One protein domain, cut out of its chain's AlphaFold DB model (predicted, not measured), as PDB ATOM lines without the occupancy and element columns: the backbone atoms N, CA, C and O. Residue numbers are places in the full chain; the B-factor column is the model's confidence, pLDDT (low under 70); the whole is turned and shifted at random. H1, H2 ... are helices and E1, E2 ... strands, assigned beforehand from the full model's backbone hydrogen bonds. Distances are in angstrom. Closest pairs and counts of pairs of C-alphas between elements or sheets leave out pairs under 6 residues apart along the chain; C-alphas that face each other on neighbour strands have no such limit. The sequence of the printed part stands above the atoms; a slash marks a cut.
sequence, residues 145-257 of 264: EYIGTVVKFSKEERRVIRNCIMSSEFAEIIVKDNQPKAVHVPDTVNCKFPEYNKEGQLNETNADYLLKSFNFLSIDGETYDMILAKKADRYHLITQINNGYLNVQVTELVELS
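Overview. This is residues 145 to 257 of the 264 residues of an uncharacterized protein of Epsilonproteobacteria bacterium (UniProt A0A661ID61). One antiparallel sheet of eight strands is curled like part of a barrel, with E1 E6 E7 folded over to face E5 E2 E3 E4 and E8 as the hinge; the curl stays open, its edge strands E1 and E4 being apart. The one named helix, H1, spans the opening at one end, from E1 and E6 on one leaf to E3 and E4 on the other. The printed part has 113 residues, running E1 H1 E2 E3 E4 E5 E6 E7 E8, and the class is mostly strand. The sheet's order is E1 E6 E7 E8 E5 E2 E3 E4. The whole is compact, with a radius of gyration of the C-alphas of 13.1 A and spans of 41 by 32 by 27 A.

Along the chain. The longest strand by residues is E8, residues 247 to 256, 28.2 A, ending at C-alpha 256 (239.472, 217.124, 332.010). E7, residues 234 to 242, and E6, residues 223 to 231, are each 25.5 A long. E1 is residues 151 to 154, beginning at C-alpha 151 (258.942, 218.798, 332.655). On the other leaf are E5, residues 209 to 213, E2, residues 171 to 176, E3, residues 179 to 185, 18.0 A, and E4, residues 189 to 192. H1 is residues 155 to 165, 15.2 A, beginning at C-alpha 155 (263.886, 212.851, 343.551).

Arrangement. The sheet is strongly twisted. E6 E7 E8 and E2 E3 E4 are meanders, each strand the antiparallel neighbour of the one before. E5 E6 E7 E8 and E2 E3 E4 E5 are Greek keys, in which a meander of three is joined by a strand so that the first and fourth are antiparallel neighbours. E8's pairing is staggered: residues 247 to 254 pair with E7, where N 250 and O 239 are 2.9 A apart, and residues 255 to 256 with E5, where N 212 and O 255 are 2.8 A apart. In the hairpin of E6 and E7, N 227 and O 238 are 2.9 A apart. E6 and E1 have N 226 and O 151 at 2.8 A. E5 and E2 have N 173 and O 211 at 2.8 A. The hairpin of E2 and E3 has N 184 and O 172 at 2.7 A, and that of E3 and E4 has N 183 and O 191 at 2.8 A. Between the leaves, the closest C-alphas of E3 and E6, those of Pro 180 and Leu 228, are 7.4 A apart. H1 is on the sheet; its closest C-alphas to E6 are those of Lys 155 and Thr 223, 6.1 A, and to E3 those of Ile 165 and Val 185, 6.2 A. Every O i to N i+4 pair in H1 is within hydrogen-bond range.

Size, cuts and confidence. The two C-alphas farthest apart, those of Thr 205 and Tyr 245, are 41.7 A from each other. The printed part has no cut. The link from E4 to E5, residues 193 to 208, is long. The mean pLDDT of the printed part is 88.5, and residue 244 is under 70.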
ATOM      1  N   GLU A 145     249.914 215.069 319.742       91.06
ATOM      2  CA  GLU A 145     250.213 216.483 319.977       91.06
ATOM      3  C   GLU A 145     250.787 216.657 321.387       91.06
ATOM      4  O   GLU A 145     250.124 216.364 322.380       91.06
ATOM      5  N   TYR A 146     252.021 217.142 321.494       91.75
ATOM      6  CA  TYR A 146     252.633 217.419 322.794       91.75
ATOM      7  C   TYR A 146     252.097 218.726 323.381       91.75
ATOM      8  O   TYR A 146     252.094 219.765 322.719       91.75
ATOM      9  N   ILE A 147     251.688 218.677 324.647       91.62
ATOM     10  CA  ILE A 147     251.251 219.848 325.406       91.62
ATOM     11  C   ILE A 147     252.447 220.345 326.201       91.62
ATOM     12  O   ILE A 147     252.808 219.802 327.247       91.62
ATOM     13  N   GLY A 148     253.066 221.389 325.667       90.00
ATOM     14  CA  GLY A 148     254.217 222.028 326.269       90.00
ATOM     15  C   GLY A 148     255.530 221.271 326.079       90.00
ATOM     16  O   GLY A 148     255.691 220.472 325.156       90.00
ATOM     17  N   THR A 149     256.509 221.577 326.928       89.56
ATOM     18  CA  THR A 149     257.814 220.901 326.953       89.56
ATOM     19  C   THR A 149     257.869 219.823 328.031       89.56
ATOM     20  O   THR A 149     257.088 219.833 328.979       89.56
ATOM     21  N   VAL A 150     258.825 218.897 327.902       90.88
ATOM     22  CA  VAL A 150     259.103 217.887 328.933       90.88
ATOM     23  C   VAL A 150     259.436 218.583 330.251       90.88
ATOM     24  O   VAL A 150     260.397 219.350 330.310       90.88
ATOM     25  N   VAL A 151     258.674 218.289 331.305       91.62
ATOM     26  CA  VAL A 151     258.942 218.798 332.655       91.62
ATOM     27  C   VAL A 151     259.836 217.804 333.376       91.62
ATOM     28  O   VAL A 151     259.532 216.612 333.417       91.62
ATOM     29  N   LYS A 152     260.934 218.287 333.955       91.69
ATOM     30  CA  LYS A 152     261.888 217.440 334.676       91.69
ATOM     31  C   LYS A 152     261.755 217.609 336.181       91.69
ATOM     32  O   LYS A 152     261.611 218.728 336.670       91.69
ATOM     33  N   PHE A 153     261.866 216.501 336.909       88.31
ATOM     34  CA  PHE A 153     261.906 216.494 338.370       88.31
ATOM     35  C   PHE A 153     263.118 215.725 338.885       88.31
ATOM     36  O   PHE A 153     263.479 214.660 338.376       88.31
ATOM     37  N   SER A 154     263.702 216.240 339.959       90.38
ATOM     38  CA  SER A 154     264.568 215.490 340.864       90.38
ATOM     39  C   SER A 154     263.750 214.615 341.819       90.38
ATOM     40  O   SER A 154     262.548 214.811 342.035       90.38
ATOM     41  N   LYS A 155     264.426 213.661 342.456       89.81
ATOM     42  CA  LYS A 155     263.886 212.851 343.551       89.81
ATOM     43  C   LYS A 155     263.306 213.682 344.695       89.81
ATOM     44  O   LYS A 155     262.264 213.317 345.241       89.81
ATOM     45  N   GLU A 156     263.962 214.773 345.072       90.06
ATOM     46  CA  GLU A 156     263.533 215.671 346.142       90.06
ATOM     47  C   GLU A 156     262.227 216.377 345.778       90.06
ATOM     48  O   GLU A 156     261.286 216.370 346.572       90.06
ATOM     49  N   GLU A 157     262.137 216.924 344.566       88.81
ATOM     50  CA  GLU A 157     260.928 217.588 344.063       88.81
ATOM     51  C   GLU A 157     259.766 216.603 343.957       88.81
ATOM     52  O   GLU A 157     258.677 216.869 344.468       88.81
ATOM     53  N   ARG A 158     260.016 215.412 343.399       89.56
ATOM     54  CA  ARG A 158     259.024 214.337 343.357       89.56
ATOM     55  C   ARG A 158     258.558 213.955 344.757       89.56
ATOM     56  O   ARG A 158     257.364 213.761 344.962       89.56
ATOM     57  N   ARG A 159     259.465 213.850 345.735       89.56
ATOM     58  CA  ARG A 159     259.108 213.531 347.127       89.56
ATOM     59  C   ARG A 159     258.204 214.601 347.732       89.56
ATOM     60  O   ARG A 159     257.230 214.249 348.392       89.56
ATOM     61  N   VAL A 160     258.506 215.880 347.512       86.81
ATOM     62  CA  VAL A 160     257.660 216.990 347.978       86.81
ATOM     63  C   VAL A 160     256.270 216.892 347.353       86.81
ATOM     64  O   VAL A 160     255.288 216.850 348.089       86.81
ATOM     65  N   ILE A 161     256.185 216.757 346.026       85.81
ATOM     66  CA  ILE A 161     254.904 216.677 345.311       85.81
ATOM     67  C   ILE A 161     254.103 215.439 345.742       85.81
ATOM     68  O   ILE A 161     252.917 215.539 346.041       85.81
ATOM     69  N   ARG A 162     254.738 214.266 345.856       87.12
ATOM     70  CA  ARG A 162     254.058 213.041 346.303       87.12
ATOM     71  C   ARG A 162     253.528 213.152 347.722       87.12
ATOM     72  O   ARG A 162     252.400 212.732 347.952       87.12
ATOM     73  N   ASN A 163     254.282 213.743 348.648       84.88
ATOM     74  CA  ASN A 163     253.803 213.968 350.015       84.88
ATOM     75  C   ASN A 163     252.552 214.858 350.049       84.88
ATOM     76  O   ASN A 163     251.692 214.654 350.898       84.88
ATOM     77  N   CYS A 164     252.441 215.811 349.123       81.44
ATOM     78  CA  CYS A 164     251.253 216.646 348.973       81.44
ATOM     79  C   CYS A 164     250.035 215.870 348.445       81.44
ATOM     80  O   CYS A 164     248.912 216.212 348.793       81.44
ATOM     81  N   ILE A 165     250.248 214.824 347.641       84.56
ATOM     82  CA  ILE A 165     249.181 214.020 347.014       84.56
ATOM     83  C   ILE A 165     248.763 212.828 347.890       84.56
ATOM     84  O   ILE A 165     247.679 212.289 347.707       84.56
ATOM     85  N   MET A 166     249.584 212.409 348.861       76.06
ATOM     86  CA  MET A 166     249.412 211.157 349.621       76.06
ATOM     87  C   MET A 166     248.023 210.922 350.240       76.06
ATOM     88  O   MET A 166     247.658 209.767 350.446       76.06
ATOM     89  N   SER A 167     247.283 211.977 350.581       77.06
ATOM     90  CA  SER A 167     245.948 211.894 351.189       77.06
ATOM     91  C   SER A 167     244.793 212.150 350.218       77.06
ATOM     92  O   SER A 167     243.645 212.144 350.652       77.06
ATOM     93  N   SER A 168     245.082 212.397 348.942       83.69
ATOM     94  CA  SER A 168     244.078 212.659 347.913       83.69
ATOM     95  C   SER A 168     243.893 211.445 347.012       83.69
ATOM     96  O   SER A 168     244.839 210.705 346.742       83.69
ATOM     97  N   GLU A 169     242.670 211.253 346.520       84.06
ATOM     98  CA  GLU A 169     242.373 210.223 345.521       84.06
ATOM     99  C   GLU A 169     243.028 210.539 344.172       84.06
ATOM    100  O   GLU A 169     243.417 209.629 343.444       84.06
ATOM    101  N   PHE A 170     243.174 211.827 343.855       88.94
ATOM    102  CA  PHE A 170     243.768 212.304 342.612       88.94
ATOM    103  C   PHE A 170     244.524 213.620 342.806       88.94
ATOM    104  O   PHE A 170     244.384 214.322 343.811       88.94
ATOM    105  N   ALA A 171     245.314 213.967 341.802       91.88
ATOM    106  CA  ALA A 171     245.927 215.270 341.637       91.88
ATOM    107  C   ALA A 171     245.473 215.873 340.304       91.88
ATOM    108  O   ALA A 171     245.231 215.150 339.338       91.88
ATOM    109  N   GLU A 172     245.362 217.191 340.238       93.81
ATOM    110  CA  GLU A 172     245.015 217.913 339.020       93.81
ATOM    111  C   GLU A 172     246.246 218.621 338.475       93.81
ATOM    112  O   GLU A 172     246.895 219.408 339.159       93.81
ATOM    113  N   ILE A 173     246.585 218.356 337.222       94.81
ATOM    114  CA  ILE A 173     247.649 219.069 336.529       94.81
ATOM    115  C   ILE A 173     247.060 220.374 336.006       94.81
ATOM    116  O   ILE A 173     246.125 220.363 335.206       94.81
ATOM    117  N   ILE A 174     247.630 221.494 336.447       94.31
ATOM    118  CA  ILE A 174     247.291 222.831 335.966       94.31
ATOM    119  C   ILE A 174     247.988 223.056 334.631       94.31
ATOM    120  O   ILE A 174     249.221 223.161 334.581       94.31
ATOM    121  N   VAL A 175     247.195 223.185 333.568       94.94
ATOM    122  CA  VAL A 175     247.685 223.567 332.244       94.94
ATOM    123  C   VAL A 175     247.311 225.016 331.962       94.94
ATOM    124  O   VAL A 175     246.159 225.424 332.119       94.94
ATOM    125  N   LYS A 176     248.309 225.809 331.573       92.44
ATOM    126  CA  LYS A 176     248.154 227.222 331.231       92.44
ATOM    127  C   LYS A 176     249.162 227.621 330.164       92.44
ATOM    128  O   LYS A 176     250.320 227.218 330.245       92.44
ATOM    129  N   ASP A 177     248.743 228.427 329.195       92.19
ATOM    130  CA  ASP A 177     249.554 228.848 328.050       92.19
ATOM    131  C   ASP A 177     250.088 227.638 327.253       92.19
ATOM    132  O   ASP A 177     251.227 227.631 326.785       92.19
ATOM    133  N   ASN A 178     249.269 226.580 327.144       92.06
ATOM    134  CA  ASN A 178     249.636 225.283 326.557       92.06
ATOM    135  C   ASN A 178     250.867 224.614 327.214       92.06
ATOM    136  O   ASN A 178     251.637 223.924 326.549       92.06
ATOM    137  N   GLN A 179     251.079 224.842 328.513       94.00
ATOM    138  CA  GLN A 179     252.169 224.256 329.296       94.00
ATOM    139  C   GLN A 179     251.630 223.670 330.606       94.00
ATOM    140  O   GLN A 179     250.832 224.329 331.282       94.00
ATOM    141  N   PRO A 180     252.064 222.468 331.020       94.06
ATOM    142  CA  PRO A 180     251.786 221.973 332.360       94.06
ATOM    143  C   PRO A 180     252.691 222.725 333.350       94.06
ATOM    144  O   PRO A 180     253.916 222.649 333.260       94.06
ATOM    145  N   LYS A 181     252.104 223.486 334.283       93.31
ATOM    146  CA  LYS A 181     252.862 224.422 335.142       93.31
ATOM    147  C   LYS A 181     252.878 224.074 336.626       93.31
ATOM    148  O   LYS A 181     253.783 224.493 337.353       93.31
ATOM    149  N   ALA A 182     251.873 223.350 337.099       91.75
ATOM    150  CA  ALA A 182     251.729 223.015 338.507       91.75
ATOM    151  C   ALA A 182     250.849 221.778 338.693       91.75
ATOM    152  O   ALA A 182     250.137 221.357 337.782       91.75
ATOM    153  N   VAL A 183     250.870 221.243 339.909       91.88
ATOM    154  CA  VAL A 183     249.900 220.272 340.405       91.88
ATOM    155  C   VAL A 183     249.064 220.925 341.494       91.88
ATOM    156  O   VAL A 183     249.602 221.467 342.459       91.88
ATOM    157  N   HIS A 184     247.754 220.846 341.339       91.12
ATOM    158  CA  HIS A 184     246.764 221.147 342.351       91.12
ATOM    159  C   HIS A 184     246.330 219.851 343.032       91.12
ATOM    160  O   HIS A 184     246.006 218.861 342.379       91.12
ATOM    161  N   VAL A 185     246.319 219.849 344.358       87.81
ATOM    162  CA  VAL A 185     245.667 218.813 345.153       87.81
ATOM    163  C   VAL A 185     244.446 219.463 345.797       87.81
ATOM    164  O   VAL A 185     244.644 220.367 346.626       87.81
ATOM    165  N   PRO A 186     243.221 219.030 345.440       84.50
ATOM    166  CA  PRO A 186     241.988 219.605 345.964       84.50
ATOM    167  C   PRO A 186     242.003 219.742 347.483       84.50
ATOM    168  O   PRO A 186     242.513 218.874 348.198       84.50
ATOM    169  N   ASP A 187     241.503 220.883 347.961       80.12
ATOM    170  CA  ASP A 187     241.402 221.255 349.381       80.12
ATOM    171  C   ASP A 187     242.720 221.233 350.178       80.12
ATOM    172  O   ASP A 187     242.720 221.420 351.396       80.12
ATOM    173  N   THR A 188     243.858 221.026 349.506       82.81
ATOM    174  CA  THR A 188     245.133 220.735 350.166       82.81
ATOM    175  C   THR A 188     246.204 221.751 349.792       82.81
ATOM    176  O   THR A 188     246.650 222.518 350.648       82.81
ATOM    177  N   VAL A 189     246.677 221.760 348.539       84.88
ATOM    178  CA  VAL A 189     247.850 222.563 348.156       84.88
ATOM    179  C   VAL A 189     247.995 222.723 346.643       84.88
ATOM    180  O   VAL A 189     247.610 221.855 345.870       84.88
ATOM    181  N   ASN A 190     248.626 223.825 346.234       86.81
ATOM    182  CA  ASN A 190     249.134 224.043 344.881       86.81
ATOM    183  C   ASN A 190     250.667 223.946 344.877       86.81
ATOM    184  O   ASN A 190     251.349 224.739 345.530       86.81
ATOM    185  N   CYS A 191     251.211 222.997 344.122       87.50
ATOM    186  CA  CYS A 191     252.641 222.760 343.962       87.50
ATOM    187  C   CYS A 191     253.076 223.144 342.546       87.50
ATOM    188  O   CYS A 191     252.814 222.420 341.588       87.50
ATOM    189  N   LYS A 192     253.762 224.278 342.402       88.69
ATOM    190  CA  LYS A 192     254.338 224.687 341.115       88.69
ATOM    191  C   LYS A 192     255.487 223.773 340.717       88.69
ATOM    192  O   LYS A 192     256.236 223.306 341.576       88.69
ATOM    193  N   PHE A 193     255.651 223.561 339.416       88.81
ATOM    194  CA  PHE A 193     256.838 222.879 338.922       88.81
ATOM    195  C   PHE A 193     258.068 223.787 339.006       88.81
ATOM    196  O   PHE A 193     257.928 225.016 338.981       88.81
ATOM    197  N   PRO A 194     259.278 223.202 339.102       82.50
ATOM    198  CA  PRO A 194     260.501 223.939 339.418       82.50
ATOM    199  C   PRO A 194     260.759 225.145 338.508       82.50
ATOM    200  O   PRO A 194     261.130 226.223 338.981       82.50
ATOM    201  N   GLU A 195     260.487 224.979 337.214       83.81
ATOM    202  CA  GLU A 195     260.667 225.995 336.172       83.81
ATOM    203  C   GLU A 195     259.759 227.221 336.370       83.81
ATOM    204  O   GLU A 195     260.141 228.343 336.032       83.81
ATOM    205  N   TYR A 196     258.600 227.038 337.007       87.00
ATOM    206  CA  TYR A 196     257.562 228.058 337.171       87.00
ATOM    207  C   TYR A 196     257.471 228.616 338.596       87.00
ATOM    208  O   TYR A 196     256.583 229.413 338.904       87.00
ATOM    209  N   ASN A 197     258.414 228.276 339.479       81.31
ATOM    210  CA  ASN A 197     258.426 228.736 340.874       81.31
ATOM    211  C   ASN A 197     258.409 230.270 341.033       81.31
ATOM    212  O   ASN A 197     257.953 230.776 342.058       81.31
ATOM    213  N   LYS A 198     258.889 231.011 340.025       82.25
ATOM    214  CA  LYS A 198     258.918 232.484 340.010       82.25
ATOM    215  C   LYS A 198     257.671 233.130 339.405       82.25
ATOM    216  O   LYS A 198     257.541 234.350 339.491       82.25
ATOM    217  N   GLU A 199     256.783 232.359 338.777       82.88
ATOM    218  CA  GLU A 199     255.531 232.905 338.250       82.88
ATOM    219  C   GLU A 199     254.626 233.387 339.395       82.88
ATOM    220  O   GLU A 199     254.798 232.993 340.555       82.88
ATOM    221  N   GLY A 200     253.652 234.240 339.068       82.31
ATOM    222  CA  GLY A 200     252.623 234.696 340.006       82.31
ATOM    223  C   GLY A 200     251.767 233.546 340.550       82.31
ATOM    224  O   GLY A 200     252.101 232.370 340.424       82.31
ATOM    225  N   GLN A 201     250.657 233.851 341.210       84.44
ATOM    226  CA  GLN A 201     249.764 232.802 341.710       84.44
ATOM    227  C   GLN A 201     249.289 231.907 340.547       84.44
ATOM    228  O   GLN A 201     248.807 232.424 339.545       84.44
ATOM    229  N   LEU A 202     249.449 230.587 340.675       84.88
ATOM    230  CA  LEU A 202     248.946 229.574 339.740       84.88
ATOM    231  C   LEU A 202     248.011 228.663 340.528       84.88
ATOM    232  O   LEU A 202     248.430 228.117 341.552       84.88
ATOM    233  N   ASN A 203     246.754 228.581 340.104       86.69
ATOM    234  CA  ASN A 203     245.706 227.814 340.769       86.69
ATOM    235  C   ASN A 203     244.586 227.450 339.776       86.69
ATOM    236  O   ASN A 203     244.612 227.846 338.611       86.69
ATOM    237  N   GLU A 204     243.587 226.720 340.255       84.31
ATOM    238  CA  GLU A 204     242.426 226.260 339.495       84.31
ATOM    239  C   GLU A 204     241.638 227.394 338.819       84.31
ATOM    240  O   GLU A 204     241.106 227.214 337.728       84.31
ATOM    241  N   THR A 205     241.613 228.592 339.413       87.12
ATOM    242  CA  THR A 205     240.838 229.737 338.898       87.12
ATOM    243  C   THR A 205     241.486 230.458 337.718       87.12
ATOM    244  O   THR A 205     240.845 231.293 337.082       87.12
ATOM    245  N   ASN A 206     242.768 230.199 337.448       88.88
ATOM    246  CA  ASN A 206     243.512 230.876 336.388       88.88
ATOM    247  C   ASN A 206     244.236 229.921 335.432       88.88
ATOM    248  O   ASN A 206     245.114 230.373 334.686       88.88
ATOM    249  N   ALA A 207     243.865 228.641 335.487       91.44
ATOM    250  CA  ALA A 207     244.227 227.602 334.538       91.44
ATOM    251  C   ALA A 207     243.422 227.754 333.239       91.44
ATOM    252  O   ALA A 207     242.282 228.215 333.276       91.44
ATOM    253  N   ASP A 208     243.984 227.313 332.113       93.38
ATOM    254  CA  ASP A 208     243.194 227.136 330.887       93.38
ATOM    255  C   ASP A 208     242.306 225.891 331.027       93.38
ATOM    256  O   ASP A 208     241.145 225.891 330.628       93.38
ATOM    257  N   TYR A 209     242.861 224.828 331.615       92.94
ATOM    258  CA  TYR A 209     242.151 223.607 331.986       92.94
ATOM    259  C   TYR A 209     242.945 222.793 333.020       92.94
ATOM    260  O   TYR A 209     244.129 223.038 333.275       92.94
ATOM    261  N   LEU A 210     242.266 221.816 333.623       94.44
ATOM    262  CA  LEU A 210     242.796 220.926 334.656       94.44
ATOM    263  C   LEU A 210     242.687 219.482 334.182       94.44
ATOM    264  O   LEU A 210     241.641 219.099 333.657       94.44
ATOM    265  N   LEU A 211     243.732 218.685 334.391       95.00
ATOM    266  CA  LEU A 211     243.739 217.263 334.041       95.00
ATOM    267  C   LEU A 211     243.891 216.391 335.282       95.00
ATOM    268  O   LEU A 211     244.871 216.517 336.014       95.00
ATOM    269  N   LYS A 212     242.939 215.491 335.505       94.00
ATOM    270  CA  LYS A 212     242.887 214.604 336.665       94.00
ATOM    271  C   LYS A 212     243.782 213.383 336.462       94.00
ATOM    272  O   LYS A 212     243.610 212.642 335.499       94.00
ATOM    273  N   SER A 213     244.712 213.175 337.390       93.19
ATOM    274  CA  SER A 213     245.636 212.042 337.440       93.19
ATOM    275  C   SER A 213     245.511 211.315 338.776       93.19
ATOM    276  O   SER A 213     245.585 211.922 339.845       93.19
ATOM    277  N   PHE A 214     245.366 209.997 338.716       89.88
ATOM    278  CA  PHE A 214     245.318 209.095 339.866       89.88
ATOM    279  C   PHE A 214     246.690 208.462 340.142       89.88
ATOM    280  O   PHE A 214     246.945 207.949 341.232       89.88
ATOM    281  N   ASN A 215     247.607 208.525 339.170       88.00
ATOM    282  CA  ASN A 215     248.889 207.820 339.199       88.00
ATOM    283  C   ASN A 215     250.118 208.742 339.180       88.00
ATOM    284  O   ASN A 215     251.244 208.261 338.996       88.00
ATOM    285  N   PHE A 216     249.927 210.045 339.417       89.06
ATOM    286  CA  PHE A 216     250.967 211.069 339.300       89.06
ATOM    287  C   PHE A 216     252.245 210.728 340.088       89.06
ATOM    288  O   PHE A 216     252.224 210.647 341.321       89.06
ATOM    289  N   LEU A 217     253.369 210.553 339.381       88.12
ATOM    290  CA  LEU A 217     254.701 210.248 339.937       88.12
ATOM    291  C   LEU A 217     254.724 209.033 340.895       88.12
ATOM    292  O   LEU A 217     255.438 209.023 341.906       88.12
ATOM    293  N   SER A 218     253.926 208.008 340.591       82.94
ATOM    294  CA  SER A 218     253.712 206.823 341.439       82.94
ATOM    295  C   SER A 218     254.962 205.973 341.696       82.94
ATOM    296  O   SER A 218     255.014 205.273 342.704       82.94
ATOM    297  N   ILE A 219     255.990 206.069 340.853       84.69
ATOM    298  CA  ILE A 219     257.200 205.237 340.937       84.69
ATOM    299  C   ILE A 219     258.351 206.005 341.601       84.69
ATOM    300  O   ILE A 219     258.432 207.224 341.485       84.69
ATOM    301  N   ASP A 220     259.221 205.298 342.327       83.00
ATOM    302  CA  ASP A 220     260.450 205.843 342.914       83.00
ATOM    303  C   ASP A 220     261.629 205.779 341.921       83.00
ATOM    304  O   ASP A 220     261.876 204.762 341.280       83.00
ATOM    305  N   GLY A 221     262.407 206.854 341.851       83.69
ATOM    306  CA  GLY A 221     263.481 207.102 340.893       83.69
ATOM    307  C   GLY A 221     264.291 208.353 341.251       83.69
ATOM    308  O   GLY A 221     263.891 209.131 342.127       83.69
ATOM    309  N   GLU A 222     265.444 208.521 340.601       85.44
ATOM    310  CA  GLU A 222     266.359 209.644 340.856       85.44
ATOM    311  C   GLU A 222     266.027 210.864 339.990       85.44
ATOM    312  O   GLU A 222     266.031 211.997 340.473       85.44
ATOM    313  N   THR A 223     265.689 210.624 338.720       89.81
ATOM    314  CA  THR A 223     265.260 211.654 337.770       89.81
ATOM    315  C   THR A 223     263.975 211.232 337.082       89.81
ATOM    316  O   THR A 223     263.767 210.042 336.826       89.81
ATOM    317  N   TYR A 224     263.118 212.211 336.809       91.06
ATOM    318  CA  TYR A 224     261.823 211.993 336.187       91.06
ATOM    319  C   TYR A 224     261.633 212.956 335.037       91.06
ATOM    320  O   TYR A 224     261.884 214.152 335.189       91.06
ATOM    321  N   ASP A 225     261.087 212.429 333.954       92.56
ATOM    322  CA  ASP A 225     260.547 213.211 332.859       92.56
ATOM    323  C   ASP A 225     259.025 213.051 332.866       92.56
ATOM    324  O   ASP A 225     258.497 211.941 332.946       92.56
ATOM    325  N   MET A 226     258.316 214.172 332.806       93.56
ATOM    326  CA  MET A 226     256.872 214.219 332.643       93.56
ATOM    327  C   MET A 226     256.540 214.826 331.293       93.56
ATOM    328  O   MET A 226     257.006 215.910 330.936       93.56
ATOM    329  N   ILE A 227     255.703 214.109 330.559       93.56
ATOM    330  CA  ILE A 227     255.235 214.481 329.237       93.56
ATOM    331  C   ILE A 227     253.718 214.464 329.290       93.56
ATOM    332  O   ILE A 227     253.115 213.495 329.751       93.56
ATOM    333  N   LEU A 228     253.109 215.539 328.811       94.94
ATOM    334  CA  LEU A 228     251.680 215.590 328.577       94.94
ATOM    335  C   LEU A 228     251.453 215.614 327.071       94.94
ATOM    336  O   LEU A 228     252.087 216.387 326.351       94.94
ATOM    337  N   ALA A 229     250.575 214.747 326.590       93.25
ATOM    338  CA  ALA A 229     250.273 214.664 325.175       93.25
ATOM    339  C   ALA A 229     248.785 214.420 324.936       93.25
ATOM    340  O   ALA A 229     248.079 213.895 325.793       93.25
ATOM    341  N   LYS A 230     248.312 214.796 323.755       91.81
ATOM    342  CA  LYS A 230     246.952 214.572 323.287       91.81
ATOM    343  C   LYS A 230     247.004 213.679 322.052       91.81
ATOM    344  O   LYS A 230     247.687 214.001 321.085       91.81
ATOM    345  N   LYS A 231     246.290 212.553 322.082       90.06
ATOM    346  CA  LYS A 231     246.148 211.637 320.940       90.06
ATOM    347  C   LYS A 231     244.666 211.495 320.621       90.06
ATOM    348  O   LYS A 231     243.889 211.036 321.461       90.06
ATOM    349  N   ALA A 232     244.271 211.920 319.419       86.62
ATOM    350  CA  ALA A 232     242.871 212.218 319.097       86.62
ATOM    351  C   ALA A 232     242.270 213.195 320.132       86.62
ATOM    352  O   ALA A 232     242.838 214.260 320.346       86.62
ATOM    353  N   ASP A 233     241.179 212.839 320.814       86.06
ATOM    354  CA  ASP A 233     240.527 213.679 321.834       86.06
ATOM    355  C   ASP A 233     240.832 213.252 323.277       86.06
ATOM    356  O   ASP A 233     240.108 213.599 324.208       86.06
ATOM    357  N   ARG A 234     241.907 212.486 323.481       90.31
ATOM    358  CA  ARG A 234     242.285 211.950 324.791       90.31
ATOM    359  C   ARG A 234     243.626 212.496 325.253       90.31
ATOM    360  O   ARG A 234     244.579 212.545 324.475       90.31
ATOM    361  N   TYR A 235     243.688 212.886 326.522       93.50
ATOM    362  CA  TYR A 235     244.906 213.369 327.156       93.50
ATOM    363  C   TYR A 235     245.639 212.212 327.824       93.50
ATOM    364  O   TYR A 235     245.054 211.399 328.534       93.50
ATOM    365  N   HIS A 236     246.941 212.160 327.607       93.75
ATOM    366  CA  HIS A 236     247.831 211.157 328.151       93.75
ATOM    367  C   HIS A 236     248.881 211.852 329.002       93.75
ATOM    368  O   HIS A 236     249.619 212.710 328.510       93.75
ATOM    369  N   LEU A 237     248.954 211.464 330.270       94.69
ATOM    370  CA  LEU A 237     250.064 211.797 331.143       94.69
ATOM    371  C   LEU A 237     251.078 210.666 331.084       94.69
ATOM    372  O   LEU A 237     250.746 209.502 331.302       94.69
ATOM    373  N   ILE A 238     252.330 211.017 330.842       93.44
ATOM    374  CA  ILE A 238     253.428 210.072 330.834       93.44
ATOM    375  C   ILE A 238     254.454 210.520 331.862       93.44
ATOM    376  O   ILE A 238     254.928 211.653 331.819       93.44
ATOM    377  N   THR A 239     254.823 209.614 332.761       93.56
ATOM    378  CA  THR A 239     255.957 209.798 333.668       93.56
ATOM    379  C   THR A 239     256.992 208.721 333.403       93.56
ATOM    380  O   THR A 239     256.675 207.532 333.463       93.56
ATOM    381  N   GLN A 240     258.221 209.132 333.115       92.44
ATOM    382  CA  GLN A 240     259.346 208.253 332.827       92.44
ATOM    383  C   GLN A 240     260.434 208.422 333.882       92.44
ATOM    384  O   GLN A 240     260.744 209.540 334.290       92.44
ATOM    385  N   ILE A 241     261.039 207.312 334.287       90.25
ATOM    386  CA  ILE A 241     262.240 207.278 335.118       90.25
ATOM    387  C   ILE A 241     263.344 206.653 334.291       90.25
ATOM    388  O   ILE A 241     263.186 205.543 333.784       90.25
ATOM    389  N   ASN A 242     264.480 207.336 334.215       80.81
ATOM    390  CA  ASN A 242     265.680 206.799 333.599       80.81
ATOM    391  C   ASN A 242     266.827 206.821 334.609       80.81
ATOM    392  O   ASN A 242     267.324 207.882 334.984       80.81
ATOM    393  N   ASN A 243     267.255 205.633 335.036       71.50
ATOM    394  CA  ASN A 243     268.389 205.468 335.948       71.50
ATOM    395  C   ASN A 243     269.608 204.835 335.239       71.50
ATOM    396  O   ASN A 243     270.463 204.235 335.888       71.50
ATOM    397  N   GLY A 244     269.692 204.933 333.906       68.06
ATOM    398  CA  GLY A 244     270.815 204.469 333.080       68.06
ATOM    399  C   GLY A 244     270.795 202.980 332.712       68.06
ATOM    400  O   GLY A 244     271.176 202.633 331.601       68.06
ATOM    401  N   TYR A 245     270.319 202.110 333.603       71.88
ATOM    402  CA  TYR A 245     270.165 200.659 333.364       71.88
ATOM    403  C   TYR A 245     268.707 200.188 333.442       71.88
ATOM    404  O   TYR A 245     268.421 199.007 333.286       71.88
ATOM    405  N   LEU A 246     267.784 201.107 333.714       81.94
ATOM    406  CA  LEU A 246     266.361 200.832 333.786       81.94
ATOM    407  C   LEU A 246     265.605 202.063 333.297       81.94
ATOM    408  O   LEU A 246     265.829 203.168 333.806       81.94
ATOM    409  N   ASN A 247     264.713 201.847 332.334       87.31
ATOM    410  CA  ASN A 247     263.728 202.828 331.909       87.31
ATOM    411  C   ASN A 247     262.345 202.316 332.299       87.31
ATOM    412  O   ASN A 247     261.931 201.243 331.852       87.31
ATOM    413  N   VAL A 248     261.659 203.064 333.157       91.19
ATOM    414  CA  VAL A 248     260.290 202.759 333.565       91.19
ATOM    415  C   VAL A 248     259.385 203.882 333.101       91.19
ATOM    416  O   VAL A 248     259.535 205.017 333.547       91.19
ATOM    417  N   GLN A 249     258.430 203.557 332.239       93.19
ATOM    418  CA  GLN A 249     257.404 204.470 331.765       93.19
ATOM    419  C   GLN A 249     256.056 204.090 332.371       93.19
ATOM    420  O   GLN A 249     255.660 202.928 332.346       93.19
ATOM    421  N   VAL A 250     255.325 205.086 332.857       93.25
ATOM    422  CA  VAL A 250     253.902 204.967 333.177       93.25
ATOM    423  C   VAL A 250     253.140 205.895 332.260       93.25
ATOM    424  O   VAL A 250     253.451 207.084 332.203       93.25
ATOM    425  N   THR A 251     252.150 205.351 331.566       94.00
ATOM    426  CA  THR A 251     251.206 206.109 330.753       94.00
ATOM    427  C   THR A 251     249.828 206.009 331.384       94.00
ATOM    428  O   THR A 251     249.302 204.918 331.581       94.00
ATOM    429  N   GLU A 252     249.234 207.153 331.681       94.19
ATOM    430  CA  GLU A 252     247.903 207.283 332.254       94.19
ATOM    431  C   GLU A 252     247.009 208.063 331.289       94.19
ATOM    432  O   GLU A 252     247.430 209.069 330.712       94.19
ATOM    433  N   LEU A 253     245.772 207.599 331.117       92.12
ATOM    434  CA  LEU A 253     244.726 208.397 330.491       92.12
ATOM    435  C   LEU A 253     244.212 209.390 331.538       92.12
ATOM    436  O   LEU A 253     243.695 208.974 332.572       92.12
ATOM    437  N   VAL A 254     244.369 210.684 331.275       93.62
ATOM    438  CA  VAL A 254     243.917 211.748 332.178       93.62
ATOM    439  C   VAL A 254     242.703 212.456 331.595       93.62
ATOM    440  O   VAL A 254     242.573 212.619 330.381       93.62
ATOM    441  N   GLU A 255     241.801 212.874 332.472       91.44
ATOM    442  CA  GLU A 255     240.513 213.455 332.091       91.44
ATOM    443  C   GLU A 255     240.469 214.940 332.445       91.44
ATOM    444  O   GLU A 255     241.075 215.370 333.428       91.44
ATOM    445  N   LEU A 256     239.744 215.733 331.657       91.75
ATOM    446  CA  LEU A 256     239.472 217.124 332.010       91.75
ATOM    447  C   LEU A 256     238.637 217.157 333.296       91.75
ATOM    448  O   LEU A 256     237.597 216.513 333.378       91.75
ATOM    449  N   SER A 257     239.084 217.908 334.303       84.06
ATOM    450  CA  SER A 257     238.364 217.980 335.585       84.06
ATOM    451  C   SER A 257     237.111 218.867 335.521       84.06
ATOM    452  O   SER A 257     236.214 218.739 336.348       84.06
TER     453      SER A 257